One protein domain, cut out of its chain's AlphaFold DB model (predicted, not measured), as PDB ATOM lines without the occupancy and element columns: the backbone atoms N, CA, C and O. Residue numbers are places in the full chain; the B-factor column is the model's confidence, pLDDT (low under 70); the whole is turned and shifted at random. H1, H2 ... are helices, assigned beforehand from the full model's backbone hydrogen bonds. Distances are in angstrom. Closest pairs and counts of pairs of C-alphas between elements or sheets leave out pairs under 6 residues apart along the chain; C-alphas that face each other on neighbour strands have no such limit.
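AT A GLANCE: This is residues 5 to 103 of the 331 residues of an uncharacterized protein of Virgibacillus sp. SK37 (UniProt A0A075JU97). A long helix, H4, runs through the middle between two groups of helices: H1, H2 and H3 gather on one side of it, where H1 packs on residues 52 to 59 of H4 and H3 meets it at residue 48, and H5 and H6 pack on the other side, H5 on residues 54 to 57 and H6 on residues 61 to 65. H1 runs beside H4 at a shallow tilt, while the other helices stand crosswise or steeply to it, and the unnamed residues 68 to 81 fold back from the end of H4 to H5. The printed part has 99 residues with six named helices, H1 to H6 in that order, and no named strand, and its class is all helix. The whole is compact, with a radius of gyration of the C-alphas of 14.3 A, and its outline is elongated, spanning 41 by 23 by 21 A.

HOW THE PARTS SIT: H1, residues 5 to 14, touches H2, residues 22 to 29, at a steep tilt of 65 degrees, opposite ways; their closest C-alphas, of Ile 8 and Ile 25, are 7.2 A apart. H3, residues 33 to 44, touches H2 with residues 33 to 36 alone, at a steep tilt of 66 degrees, the same way; the closest C-alphas, of Glu 26 and Ile 33, are 5.8 A apart. H1 and H3 only just touch, with 3 pairs of C-alphas within 8 A, and are about perpendicular at 85 degrees; the closest C-alphas are those of Val 5 and Phe 40, 6.1 A apart. H4, residues 48 to 67, is the hub, touching four other helices. With residues 52 to 59 alone it touches H1, at a shallow tilt of 31 degrees, the same way; the C-alphas of Ile 12 and Lys 52 come closest, at 7.1 A. H5, residues 82 to 93, touches H4 at a steep tilt of 62 degrees, opposite ways, with the C-alphas of Leu 57 and Phe 89 closest at 6.2 A. H6, residues 97 to 102, touches H4 at a steep tilt of 46 degrees, the same way, with the C-alphas of Val 65 and Ile 101 closest at 6.0 A. Among the pairs that are apart are H1 and H5, and H3 and H6. In H1, H2, H3, H4, H5 and H6 every O i to N i+4 pair is within hydrogen-bond range.

IN THESE COORDINATES: H1 begins at C-alpha 5, (204.685, 179.739, 134.708). H3 is 15.9 A long from first to last C-alpha and H5 16.0 A. H4 is 28.2 A long, from C-alpha 48 at (210.110, 180.511, 142.607) to C-alpha 67 at (197.520, 157.122, 152.019). H6 ends at C-alpha 102, (196.490, 165.384, 162.388).

THE WHOLE: The two C-alphas farthest apart, of Ser 30 and Lys 102, are 41.1 A apart. The printed part has no cut, and the link from H4 to H5, 14 residues, is long. Mean pLDDT of the printed part is 82.1; it is under 70 at 15 residues, among them residues 90 to 96.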
ATOM      1  N   VAL A   5     204.863 179.844 133.251       90.19
ATOM      2  CA  VAL A   5     204.685 179.739 134.708       90.19
ATOM      3  C   VAL A   5     203.754 178.579 135.042       90.19
ATOM      4  O   VAL A   5     204.105 177.725 135.853       90.19
ATOM      5  N   GLN A   6     202.603 178.503 134.372       92.06
ATOM      6  CA  GLN A   6     201.645 177.422 134.581       92.06
ATOM      7  C   GLN A   6     202.235 176.057 134.205       92.06
ATOM      8  O   GLN A   6     202.006 175.090 134.921       92.06
ATOM      9  N   LEU A   7     203.045 175.989 133.141       93.56
ATOM     10  CA  LEU A   7     203.739 174.767 132.730       93.56
ATOM     11  C   LEU A   7     204.593 174.190 133.871       93.56
ATOM     12  O   LEU A   7     204.475 173.009 134.185       93.56
ATOM     13  N   ILE A   8     205.426 175.019 134.506       95.19
ATOM     14  CA  ILE A   8     206.293 174.577 135.607       95.19
ATOM     15  C   ILE A   8     205.489 174.282 136.874       95.19
ATOM     16  O   ILE A   8     205.755 173.296 137.554       95.19
ATOM     17  N   VAL A   9     204.475 175.093 137.183       94.06
ATOM     18  CA  VAL A   9     203.567 174.845 138.314       94.06
ATOM     19  C   VAL A   9     202.860 173.494 138.170       94.06
ATOM     20  O   VAL A   9     202.774 172.734 139.133       94.06
ATOM     21  N   ASP A  10     202.385 173.168 136.968       94.69
ATOM     22  CA  ASP A  10     201.757 171.882 136.668       94.69
ATOM     23  C   ASP A  10     202.763 170.728 136.684       94.69
ATOM     24  O   ASP A  10     202.405 169.621 137.082       94.69
ATOM     25  N   TYR A  11     204.006 170.979 136.261       94.88
ATOM     26  CA  TYR A  11     205.081 169.996 136.347       94.88
ATOM     27  C   TYR A  11     205.368 169.628 137.805       94.88
ATOM     28  O   TYR A  11     205.367 168.446 138.132       94.88
ATOM     29  N   ILE A  12     205.530 170.619 138.692       94.88
ATOM     30  CA  ILE A  12     205.758 170.387 140.128       94.88
ATOM     31  C   ILE A  12     204.637 169.528 140.717       94.88
ATOM     32  O   ILE A  12     204.925 168.558 141.402       94.88
ATOM     33  N   ASP A  13     203.373 169.833 140.417       94.44
ATOM     34  CA  ASP A  13     202.235 169.064 140.937       94.44
ATOM     35  C   ASP A  13     202.218 167.599 140.479       94.44
ATOM     36  O   ASP A  13     201.739 166.735 141.209       94.44
ATOM     37  N   LYS A  14     202.713 167.310 139.270       95.50
ATOM     38  CA  LYS A  14     202.751 165.950 138.708       95.50
ATOM     39  C   LYS A  14     203.996 165.164 139.115       95.50
ATOM     40  O   LYS A  14     203.941 163.942 139.169       95.50
ATOM     41  N   HIS A  15     205.091 165.867 139.378       95.25
ATOM     42  CA  HIS A  15     206.428 165.315 139.577       95.25
ATOM     43  C   HIS A  15     207.025 165.786 140.910       95.25
ATOM     44  O   HIS A  15     208.218 166.066 141.004       95.25
ATOM     45  N   TYR A  16     206.205 165.923 141.955       93.69
ATOM     46  CA  TYR A  16     206.625 166.561 143.208       93.69
ATOM     47  C   TYR A  16     207.712 165.788 143.962       93.69
ATOM     48  O   TYR A  16     208.438 166.416 144.730       93.69
ATOM     49  N   HIS A  17     207.871 164.487 143.698       94.00
ATOM     50  CA  HIS A  17     208.976 163.674 144.210       94.00
ATOM     51  C   HIS A  17     210.293 163.825 143.436       94.00
ATOM     52  O   HIS A  17     211.344 163.396 143.911       94.00
ATOM     53  N   GLU A  18     210.274 164.445 142.255       91.31
ATOM     54  CA  GLU A  18     211.483 164.660 141.466       91.31
ATOM     55  C   GLU A  18     212.272 165.871 141.976       91.31
ATOM     56  O   GLU A  18     211.724 166.909 142.370       91.31
ATOM     57  N   ASN A  19     213.601 165.770 141.911       86.69
ATOM     58  CA  ASN A  19     214.459 166.927 142.106       86.69
ATOM     59  C   ASN A  19     214.445 167.789 140.835       86.69
ATOM     60  O   ASN A  19     215.190 167.538 139.890       86.69
ATOM     61  N   LEU A  20     213.582 168.806 140.811       87.56
ATOM     62  CA  LEU A  20     213.497 169.757 139.705       87.56
ATOM     63  C   LEU A  20     214.699 170.719 139.730       87.56
ATOM     64  O   LEU A  20     214.705 171.706 140.482       87.56
ATOM     65  N   THR A  21     215.710 170.406 138.916       89.56
ATOM     66  CA  THR A  21     216.940 171.190 138.731       89.56
ATOM     67  C   THR A  21     216.729 172.395 137.812       89.56
ATOM     68  O   THR A  21     215.753 172.456 137.062       89.56
ATOM     69  N   ASN A  22     217.665 173.349 137.850       90.44
ATOM     70  CA  ASN A  22     217.642 174.525 136.977       90.44
ATOM     71  C   ASN A  22     217.662 174.113 135.502       90.44
ATOM     72  O   ASN A  22     216.761 174.504 134.770       90.44
ATOM     73  N   ASP A  23     218.584 173.231 135.107       90.12
ATOM     74  CA  ASP A  23     218.684 172.711 133.736       90.12
ATOM     75  C   ASP A  23     217.359 172.118 133.246       90.12
ATOM     76  O   ASP A  23     216.953 172.329 132.104       90.12
ATOM     77  N   LYS A  24     216.638 171.411 134.129       90.62
ATOM     78  CA  LYS A  24     215.347 170.823 133.775       90.62
ATOM     79  C   LYS A  24     214.274 171.884 133.549       90.62
ATOM     80  O   LYS A  24     213.451 171.745 132.647       90.62
ATOM     81  N   ILE A  25     214.270 172.943 134.354       91.81
ATOM     82  CA  ILE A  25     213.363 174.079 134.164       91.81
ATOM     83  C   ILE A  25     213.683 174.761 132.837       91.81
ATOM     84  O   ILE A  25     212.777 174.946 132.030       91.81
ATOM     85  N   GLU A  26     214.956 175.060 132.579       93.44
ATOM     86  CA  GLU A  26     215.397 175.706 131.340       93.44
ATOM     87  C   GLU A  26     215.028 174.890 130.097       93.44
ATOM     88  O   GLU A  26     214.544 175.458 129.117       93.44
ATOM     89  N   GLU A  27     215.154 173.560 130.155       93.38
ATOM     90  CA  GLU A  27     214.685 172.644 129.110       93.38
ATOM     91  C   GLU A  27     213.168 172.786 128.882       93.38
ATOM     92  O   GLU A  27     212.718 172.977 127.749       93.38
ATOM     93  N   LEU A  28     212.373 172.743 129.958       92.81
ATOM     94  CA  LEU A  28     210.909 172.789 129.899       92.81
ATOM     95  C   LEU A  28     210.371 174.129 129.381       92.81
ATOM     96  O   LEU A  28     209.394 174.151 128.631       92.81
ATOM     97  N   VAL A  29     210.972 175.250 129.788       93.25
ATOM     98  CA  VAL A  29     210.501 176.596 129.420       93.25
ATOM     99  C   VAL A  29     211.274 177.224 128.261       93.25
ATOM    100  O   VAL A  29     210.841 178.257 127.736       93.25
ATOM    101  N   SER A  30     212.372 176.609 127.817       92.06
ATOM    102  CA  SER A  30     213.258 177.125 126.763       92.06
ATOM    103  C   SER A  30     213.679 178.583 127.014       92.06
ATOM    104  O   SER A  30     213.556 179.445 126.142       92.06
ATOM    105  N   GLU A  31     214.080 178.889 128.247       93.31
ATOM    106  CA  GLU A  31     214.626 180.181 128.687       93.31
ATOM    107  C   GLU A  31     215.536 179.971 129.897       93.31
ATOM    108  O   GLU A  31     215.437 178.933 130.546       93.31
ATOM    109  N   SER A  32     216.401 180.943 130.210       94.19
ATOM    110  CA  SER A  32     217.261 180.844 131.392       94.19
ATOM    111  C   SER A  32     216.446 180.818 132.683       94.19
ATOM    112  O   SER A  32     215.386 181.452 132.775       94.19
ATOM    113  N   ILE A  33     216.978 180.145 133.705       92.50
ATOM    114  CA  ILE A  33     216.346 180.048 135.020       92.50
ATOM    115  C   ILE A  33     216.087 181.436 135.604       92.50
ATOM    116  O   ILE A  33     214.988 181.705 136.069       92.50
ATOM    117  N   GLU A  34     217.036 182.362 135.472       91.88
ATOM    118  CA  GLU A  34     216.897 183.740 135.951       91.88
ATOM    119  C   GLU A  34     215.705 184.460 135.297       91.88
ATOM    120  O   GLU A  34     214.905 185.112 135.971       91.88
ATOM    121  N   THR A  35     215.532 184.300 133.981       92.75
ATOM    122  CA  THR A  35     214.401 184.900 133.255       92.75
ATOM    123  C   THR A  35     213.075 184.329 133.746       92.75
ATOM    124  O   THR A  35     212.101 185.067 133.932       92.75
ATOM    125  N   PHE A  36     213.034 183.015 133.961       93.44
ATOM    126  CA  PHE A  36     211.857 182.332 134.471       93.44
ATOM    127  C   PHE A  36     211.526 182.763 135.906       93.44
ATOM    128  O   PHE A  36     210.376 183.106 136.184       93.44
ATOM    129  N   GLU A  37     212.511 182.793 136.804       86.44
ATOM    130  CA  GLU A  37     212.330 183.175 138.206       86.44
ATOM    131  C   GLU A  37     211.838 184.615 138.336       86.44
ATOM    132  O   GLU A  37     210.865 184.858 139.053       86.44
ATOM    133  N   ASN A  38     212.421 185.546 137.576       81.44
ATOM    134  CA  ASN A  38     211.971 186.936 137.529       81.44
ATOM    135  C   ASN A  38     210.522 187.041 137.041       81.44
ATOM    136  O   ASN A  38     209.711 187.765 137.623       81.44
ATOM    137  N   ARG A  39     210.154 186.278 136.003       88.25
ATOM    138  CA  ARG A  39     208.768 186.238 135.515       88.25
ATOM    139  C   ARG A  39     207.818 185.643 136.552       88.25
ATOM    140  O   ARG A  39     206.722 186.167 136.737       88.25
ATOM    141  N   PHE A  40     208.206 184.544 137.193       82.75
ATOM    142  CA  PHE A  40     207.405 183.896 138.222       82.75
ATOM    143  C   PHE A  40     207.179 184.847 139.399       82.75
ATOM    144  O   PHE A  40     206.039 185.034 139.823       82.75
ATOM    145  N   GLN A  41     208.237 185.499 139.881       76.81
ATOM    146  CA  GLN A  41     208.168 186.445 140.989       76.81
ATOM    147  C   GLN A  41     207.310 187.661 140.645       76.81
ATOM    148  O   GLN A  41     206.439 188.015 141.435       76.81
ATOM    149  N   ALA A  42     207.467 188.235 139.451       68.38
ATOM    150  CA  ALA A  42     206.642 189.355 139.000       68.38
ATOM    151  C   ALA A  42     205.142 189.013 138.926       68.38
ATOM    152  O   ALA A  42     204.303 189.893 139.075       68.38
ATOM    153  N   ARG A  43     204.788 187.743 138.689       73.31
ATOM    154  CA  ARG A  43     203.389 187.297 138.560       73.31
ATOM    155  C   ARG A  43     202.761 186.728 139.823       73.31
ATOM    156  O   ARG A  43     201.540 186.616 139.887       73.31
ATOM    157  N   SER A  44     203.574 186.236 140.747       65.31
ATOM    158  CA  SER A  44     203.100 185.538 141.946       65.31
ATOM    159  C   SER A  44     203.399 186.288 143.235       65.31
ATOM    160  O   SER A  44     202.885 185.902 144.284       65.31
ATOM    161  N   GLY A  45     204.280 187.291 143.184       58.47
ATOM    162  CA  GLY A  45     204.846 187.916 144.372       58.47
ATOM    163  C   GLY A  45     205.712 186.958 145.205       58.47
ATOM    164  O   GLY A  45     206.015 187.227 146.361       58.47
ATOM    165  N   MET A  46     206.104 185.803 144.673       65.12
ATOM    166  CA  MET A  46     206.869 184.811 145.421       65.12
ATOM    167  C   MET A  46     208.111 184.413 144.642       65.12
ATOM    168  O   MET A  46     208.065 184.206 143.433       65.12
ATOM    169  N   ARG A  47     209.240 184.261 145.338       71.25
ATOM    170  CA  ARG A  47     210.426 183.653 144.732       71.25
ATOM    171  C   ARG A  47     210.104 182.214 144.353       71.25
ATOM    172  O   ARG A  47     209.587 181.452 145.173       71.25
ATOM    173  N   PHE A  48     210.443 181.832 143.129       79.31
ATOM    174  CA  PHE A  48     210.110 180.511 142.607       79.31
ATOM    175  C   PHE A  48     210.654 179.368 143.477       79.31
ATOM    176  O   PHE A  48     209.934 178.411 143.752       79.31
ATOM    177  N   VAL A  49     211.882 179.499 143.989       76.12
ATOM    178  CA  VAL A  49     212.496 178.517 144.899       76.12
ATOM    179  C   VAL A  49     211.631 178.255 146.137       76.12
ATOM    180  O   VAL A  49     211.425 177.101 146.511       76.12
ATOM    181  N   VAL A  50     211.080 179.313 146.742       73.06
ATOM    182  CA  VAL A  50     210.216 179.217 147.930       73.06
ATOM    183  C   VAL A  50     208.893 178.550 147.571       73.06
ATOM    184  O   VAL A  50     208.444 177.649 148.281       73.06
ATOM    185  N   TYR A  51     208.290 178.948 146.447       81.81
ATOM    186  CA  TYR A  51     207.064 178.325 145.953       81.81
ATOM    187  C   TYR A  51     207.256 176.822 145.724       81.81
ATOM    188  O   TYR A  51     206.472 176.020 146.228       81.81
ATOM    189  N   LYS A  52     208.320 176.445 145.002       87.62
ATOM    190  CA  LYS A  52     208.668 175.056 144.693       87.62
ATOM    191  C   LYS A  52     208.790 174.231 145.970       87.62
ATOM    192  O   LYS A  52     208.084 173.236 146.114       87.62
ATOM    193  N   LEU A  53     209.618 174.692 146.912       82.06
ATOM    194  CA  LEU A  53     209.836 174.022 148.192       82.06
ATOM    195  C   LEU A  53     208.516 173.814 148.944       82.06
ATOM    196  O   LEU A  53     208.166 172.688 149.287       82.06
ATOM    197  N   ARG A  54     207.741 174.883 149.154       81.50
ATOM    198  CA  ARG A  54     206.471 174.805 149.891       81.50
ATOM    199  C   ARG A  54     205.447 173.922 149.201       81.50
ATOM    200  O   ARG A  54     204.720 173.194 149.877       81.50
ATOM    201  N   ARG A  55     205.375 173.967 147.871       89.56
ATOM    202  CA  ARG A  55     204.431 173.147 147.116       89.56
ATOM    203  C   ARG A  55     204.778 171.665 147.225       89.56
ATOM    204  O   ARG A  55     203.881 170.883 147.515       89.56
ATOM    205  N   GLN A  56     206.055 171.297 147.098       90.69
ATOM    206  CA  GLN A  56     206.512 169.915 147.293       90.69
ATOM    207  C   GLN A  56     206.248 169.432 148.724       90.69
ATOM    208  O   GLN A  56     205.645 168.380 148.908       90.69
ATOM    209  N   LEU A  57     206.590 170.238 149.736       86.06
ATOM    210  CA  LEU A  57     206.288 169.919 151.134       86.06
ATOM    211  C   LEU A  57     204.781 169.710 151.375       86.06
ATOM    212  O   LEU A  57     204.374 168.817 152.114       86.06
ATOM    213  N   THR A  58     203.940 170.525 150.736       88.25
ATOM    214  CA  THR A  58     202.478 170.424 150.857       88.25
ATOM    215  C   THR A  58     201.943 169.154 150.208       88.25
ATOM    216  O   THR A  58     201.158 168.443 150.827       88.25
ATOM    217  N   LEU A  59     202.381 168.845 148.986       92.38
ATOM    218  CA  LEU A  59     201.906 167.685 148.229       92.38
ATOM    219  C   LEU A  59     202.273 166.365 148.907       92.38
ATOM    220  O   LEU A  59     201.413 165.500 149.048       92.38
ATOM    221  N   ILE A  60     203.500 166.255 149.418       92.44
ATOM    222  CA  ILE A  60     203.951 165.079 150.170       92.44
ATOM    223  C   ILE A  60     203.112 164.905 151.454       92.44
ATOM    224  O   ILE A  60     202.646 163.807 151.763       92.44
ATOM    225  N   LYS A  61     202.813 165.994 152.186       87.81
ATOM    226  CA  LYS A  61     201.877 165.950 153.330       87.81
ATOM    227  C   LYS A  61     200.465 165.528 152.915       87.81
ATOM    228  O   LYS A  61     199.800 164.808 153.655       87.81
ATOM    229  N   GLU A  62     199.959 165.999 151.783       88.06
ATOM    230  CA  GLU A  62     198.614 165.647 151.314       88.06
ATOM    231  C   GLU A  62     198.517 164.178 150.896       88.06
ATOM    232  O   GLU A  62     197.533 163.512 151.221       88.06
ATOM    233  N   GLU A  63     199.535 163.656 150.213       90.50
ATOM    234  CA  GLU A  63     199.658 162.228 149.927       90.50
ATOM    235  C   GLU A  63     199.647 161.418 151.221       90.50
ATOM    236  O   GLU A  63     198.949 160.407 151.323       90.50
ATOM    237  N   LYS A  64     200.357 161.896 152.245       84.44
ATOM    238  CA  LYS A  64     200.405 161.241 153.545       84.44
ATOM    239  C   LYS A  64     199.037 161.090 154.197       84.44
ATOM    240  O   LYS A  64     198.674 159.998 154.630       84.44
ATOM    241  N   VAL A  65     198.289 162.189 154.256       82.38
ATOM    242  CA  VAL A  65     196.934 162.215 154.823       82.38
ATOM    243  C   VAL A  65     196.004 161.269 154.053       82.38
ATOM    244  O   VAL A  65     195.177 160.600 154.658       82.38
ATOM    245  N   LYS A  66     196.164 161.154 152.728       84.75
ATOM    246  CA  LYS A  66     195.330 160.279 151.884       84.75
ATOM    247  C   LYS A  66     195.700 158.796 151.973       84.75
ATOM    248  O   LYS A  66     194.826 157.943 151.852       84.75
ATOM    249  N   SER A  67     196.986 158.486 152.119       81.62
ATOM    250  CA  SER A  67     197.520 157.122 152.019       81.62
ATOM    251  C   SER A  67     197.463 156.328 153.328       81.62
ATOM    252  O   SER A  67     197.663 155.116 153.297       81.62
ATOM    253  N   ASN A  68     197.187 156.970 154.474       71.44
ATOM    254  CA  ASN A  68     197.184 156.343 155.809       71.44
ATOM    255  C   ASN A  68     198.469 155.550 156.151       71.44
ATOM    256  O   ASN A  68     198.458 154.692 157.034       71.44
ATOM    257  N   LEU A  69     199.589 155.828 155.473       74.12
ATOM    258  CA  LEU A  69     200.875 155.170 155.723       74.12
ATOM    259  C   LEU A  69     201.410 155.514 157.131       74.12
ATOM    260  O   LEU A  69     200.996 156.507 157.737       74.12
ATOM    261  N   SER A  70     202.436 154.812 157.623       74.25
ATOM    262  CA  SER A  70     203.213 155.249 158.803       74.25
ATOM    263  C   SER A  70     204.218 156.349 158.419       74.25
ATOM    264  O   SER A  70     204.657 156.387 157.270       74.25
ATOM    265  N   ILE A  71     204.510 157.319 159.299       70.31
ATOM    266  CA  ILE A  71     205.395 158.467 158.971       70.31
ATOM    267  C   ILE A  71     206.757 157.999 158.445       70.31
ATOM    268  O   ILE A  71     207.312 158.651 157.569       70.31
ATOM    269  N   ASP A  72     207.230 156.850 158.920       74.38
ATOM    270  CA  ASP A  72     208.530 156.286 158.564       74.38
ATOM    271  C   ASP A  72     208.546 155.615 157.176       74.38
ATOM    272  O   ASP A  72     209.616 155.451 156.597       74.38
ATOM    273  N   ASP A  73     207.378 155.284 156.612       80.19
ATOM    274  CA  ASP A  73     207.236 154.599 155.315       80.19
ATOM    275  C   ASP A  73     206.887 155.553 154.156       80.19
ATOM    276  O   ASP A  73     206.485 155.118 153.077       80.19
ATOM    277  N   MET A  74     206.948 156.868 154.383       83.81
ATOM    278  CA  MET A  74     206.570 157.863 153.381       83.81
ATOM    279  C   MET A  74     207.725 158.127 152.408       83.81
ATOM    280  O   MET A  74     208.846 158.389 152.843       83.81
ATOM    281  N   ASP A  75     207.447 158.129 151.101       89.94
ATOM    282  CA  ASP A  75     208.404 158.682 150.143       89.94
ATOM    283  C   ASP A  75     208.519 160.190 150.392       89.94
ATOM    284  O   ASP A  75     207.546 160.940 150.341       89.94
ATOM    285  N   VAL A  76     209.727 160.626 150.730       90.00
ATOM    286  CA  VAL A  76     210.064 162.031 150.967       90.00
ATOM    287  C   VAL A  76     210.954 162.582 149.879       90.00
ATOM    288  O   VAL A  76     211.495 163.666 150.044       90.00
ATOM    289  N   SER A  77     211.127 161.897 148.756       90.19
ATOM    290  CA  SER A  77     211.828 162.487 147.619       90.19
ATOM    291  C   SER A  77     211.164 163.831 147.253       90.19
ATOM    292  O   SER A  77     209.943 163.950 147.381       90.19
ATOM    293  N   PRO A  78     211.919 164.881 146.874       91.12
ATOM    294  CA  PRO A  78     213.361 164.910 146.614       91.12
ATOM    295  C   PRO A  78     214.237 165.134 147.861       91.12
ATOM    296  O   PRO A  78     215.436 165.382 147.734       91.12
ATOM    297  N   PHE A  79     213.664 165.122 149.062       88.62
ATOM    298  CA  PHE A  79     214.415 165.279 150.300       88.62
ATOM    299  C   PHE A  79     215.204 164.002 150.605       88.62
ATOM    300  O   PHE A  79     214.734 162.892 150.381       88.62
ATOM    301  N   GLU A  80     216.413 164.159 151.147       85.06
ATOM    302  CA  GLU A  80     217.319 163.027 151.391       85.06
ATOM    303  C   GLU A  80     216.747 161.998 152.381       85.06
ATOM    304  O   GLU A  80     217.079 160.818 152.307       85.06
ATOM    305  N   ASN A  81     215.946 162.449 153.352       85.25
ATOM    306  CA  ASN A  81     215.318 161.606 154.368       85.25
ATOM    307  C   ASN A  81     214.214 162.356 155.133       85.25
ATOM    308  O   ASN A  81     214.076 163.580 155.044       85.25
ATOM    309  N   GLN A  82     213.462 161.600 155.940       87.12
ATOM    310  CA  GLN A  82     212.336 162.090 156.737       87.12
ATOM    311  C   GLN A  82     212.729 163.213 157.708       87.12
ATOM    312  O   GLN A  82     211.956 164.144 157.914       87.12
ATOM    313  N   LEU A  83     213.931 163.157 158.296       82.12
ATOM    314  CA  LEU A  83     214.402 164.189 159.226       82.12
ATOM    315  C   LEU A  83     214.588 165.531 158.513       82.12
ATOM    316  O   LEU A  83     214.149 166.561 159.020       82.12
ATOM    317  N   ILE A  84     215.205 165.513 157.329       81.50
ATOM    318  CA  ILE A  84     215.421 166.708 156.508       81.50
ATOM    319  C   ILE A  84     214.090 167.258 155.993       81.50
ATOM    320  O   ILE A  84     213.860 168.465 156.078       81.50
ATOM    321  N   TYR A  85     213.188 166.391 155.530       86.62
ATOM    322  CA  TYR A  85     211.832 166.784 155.145       86.62
ATOM    323  C   TYR A  85     211.091 167.477 156.298       86.62
ATOM    324  O   TYR A  85     210.647 168.614 156.149       86.62
ATOM    325  N   SER A  86     211.017 166.838 157.470       76.44
ATOM    326  CA  SER A  86     210.351 167.392 158.654       76.44
ATOM    327  C   SER A  86     210.985 168.704 159.120       76.44
ATOM    328  O   SER A  86     210.267 169.615 159.532       76.44
ATOM    329  N   PHE A  87     212.313 168.832 159.025       75.00
ATOM    330  CA  PHE A  87     213.022 170.076 159.324       75.00
ATOM    331  C   PHE A  87     212.592 171.207 158.384       75.00
ATOM    332  O   PHE A  87     212.153 172.254 158.860       75.00
ATOM    333  N   TYR A  88     212.653 170.997 157.064       70.62
ATOM    334  CA  TYR A  88     212.231 172.012 156.093       70.62
ATOM    335  C   TYR A  88     210.749 172.349 156.223       70.62
ATOM    336  O   TYR A  88     210.383 173.522 156.192       70.62
ATOM    337  N   PHE A  89     209.907 171.340 156.443       74.06
ATOM    338  CA  PHE A  89     208.486 171.515 156.702       74.06
ATOM    339  C   PHE A  89     208.246 172.447 157.896       74.06
ATOM    340  O   PHE A  89     207.515 173.433 157.788       74.06
ATOM    341  N   GLN A  90     208.922 172.188 159.018       62.81
ATOM    342  CA  GLN A  90     208.811 173.013 160.215       62.81
ATOM    343  C   GLN A  90     209.395 174.417 160.012       62.81
ATOM    344  O   GLN A  90     208.828 175.386 160.516       62.81
ATOM    345  N   CYS A  91     210.496 174.562 159.276       56.03
ATOM    346  CA  CYS A  91     211.088 175.868 158.982       56.03
ATOM    347  C   CYS A  91     210.186 176.741 158.098       56.03
ATOM    348  O   CYS A  91     210.040 177.936 158.373       56.03
ATOM    349  N   GLU A  92     209.580 176.154 157.064       64.00
ATOM    350  CA  GLU A  92     208.735 176.878 156.116       64.00
ATOM    351  C   GLU A  92     207.361 177.213 156.693       64.00
ATOM    352  O   GLU A  92     206.894 178.348 156.553       64.00
ATOM    353  N   PHE A  93     206.731 176.255 157.375       54.41
ATOM    354  CA  PHE A  93     205.350 176.392 157.837       54.41
ATOM    355  C   PHE A  93     205.209 176.705 159.326       54.41
ATOM    356  O   PHE A  93     204.109 177.011 159.769       54.41
ATOM    357  N   ALA A  94     206.292 176.660 160.108       50.38
ATOM    358  CA  ALA A  94     206.262 176.866 161.560       50.38
ATOM    359  C   ALA A  94     205.296 175.918 162.311       50.38
ATOM    360  O   ALA A  94     204.786 176.265 163.374       50.38
ATOM    361  N   ILE A  95     205.075 174.715 161.769       50.31
ATOM    362  CA  ILE A  95     204.321 173.607 162.371       50.31
ATOM    363  C   ILE A  95     205.076 172.296 162.157       50.31
ATOM    364  O   ILE A  95     205.700 172.102 161.116       50.31
ATOM    365  N   SER A  96     205.037 171.390 163.139       65.19
ATOM    366  CA  SER A  96     205.614 170.054 162.957       65.19
ATOM    367  C   SER A  96     204.779 169.223 161.981       65.19
ATOM    368  O   SER A  96     203.555 169.353 161.915       65.19
ATOM    369  N   LEU A  97     205.427 168.324 161.248       70.69
ATOM    370  CA  LEU A  97     204.743 167.457 160.296       70.69
ATOM    371  C   LEU A  97     203.626 166.630 160.958       70.69
ATOM    372  O   LEU A  97     202.530 166.525 160.415       70.69
ATOM    373  N   GLU A  98     203.871 166.080 162.150       71.44
ATOM    374  CA  GLU A  98     202.897 165.252 162.873       71.44
ATOM    375  C   GLU A  98     201.645 166.043 163.231       71.44
ATOM    376  O   GLU A  98     200.534 165.516 163.182       71.44
ATOM    377  N   ALA A  99     201.824 167.306 163.616       62.66
ATOM    378  CA  ALA A  99     200.704 168.184 163.868       62.66
ATOM    379  C   ALA A  99     199.942 168.455 162.568       62.66
ATOM    380  O   ALA A  99     198.739 168.236 162.522       62.66
ATOM    381  N   ALA A 100     200.632 168.826 161.489       63.16
ATOM    382  CA  ALA A 100     199.981 169.114 160.215       63.16
ATOM    383  C   ALA A 100     199.206 167.914 159.640       63.16
ATOM    384  O   ALA A 100     198.161 168.110 159.028       63.16
ATOM    385  N   ILE A 101     199.679 166.680 159.845       73.31
ATOM    386  CA  ILE A 101     198.976 165.456 159.425       73.31
ATOM    387  C   ILE A 101     197.685 165.246 160.225       73.31
ATOM    388  O   ILE A 101     196.669 164.889 159.639       73.31
ATOM    389  N   LYS A 102     197.695 165.498 161.542       66.06
ATOM    390  CA  LYS A 102     196.490 165.384 162.388       66.06
ATOM    391  C   LYS A 102     195.384 166.362 161.989       66.06
ATOM    392  O   LYS A 102     194.217 166.099 162.260       66.06
ATOM    393  N   HIS A 103     195.752 167.475 161.359       57.62
ATOM    394  CA  HIS A 103     194.828 168.465 160.820       57.62
ATOM    395  C   HIS A 103     194.638 168.213 159.316       57.62
ATOM    396  O   HIS A 103     195.255 168.853 158.461       57.62
TER     397      HIS A 103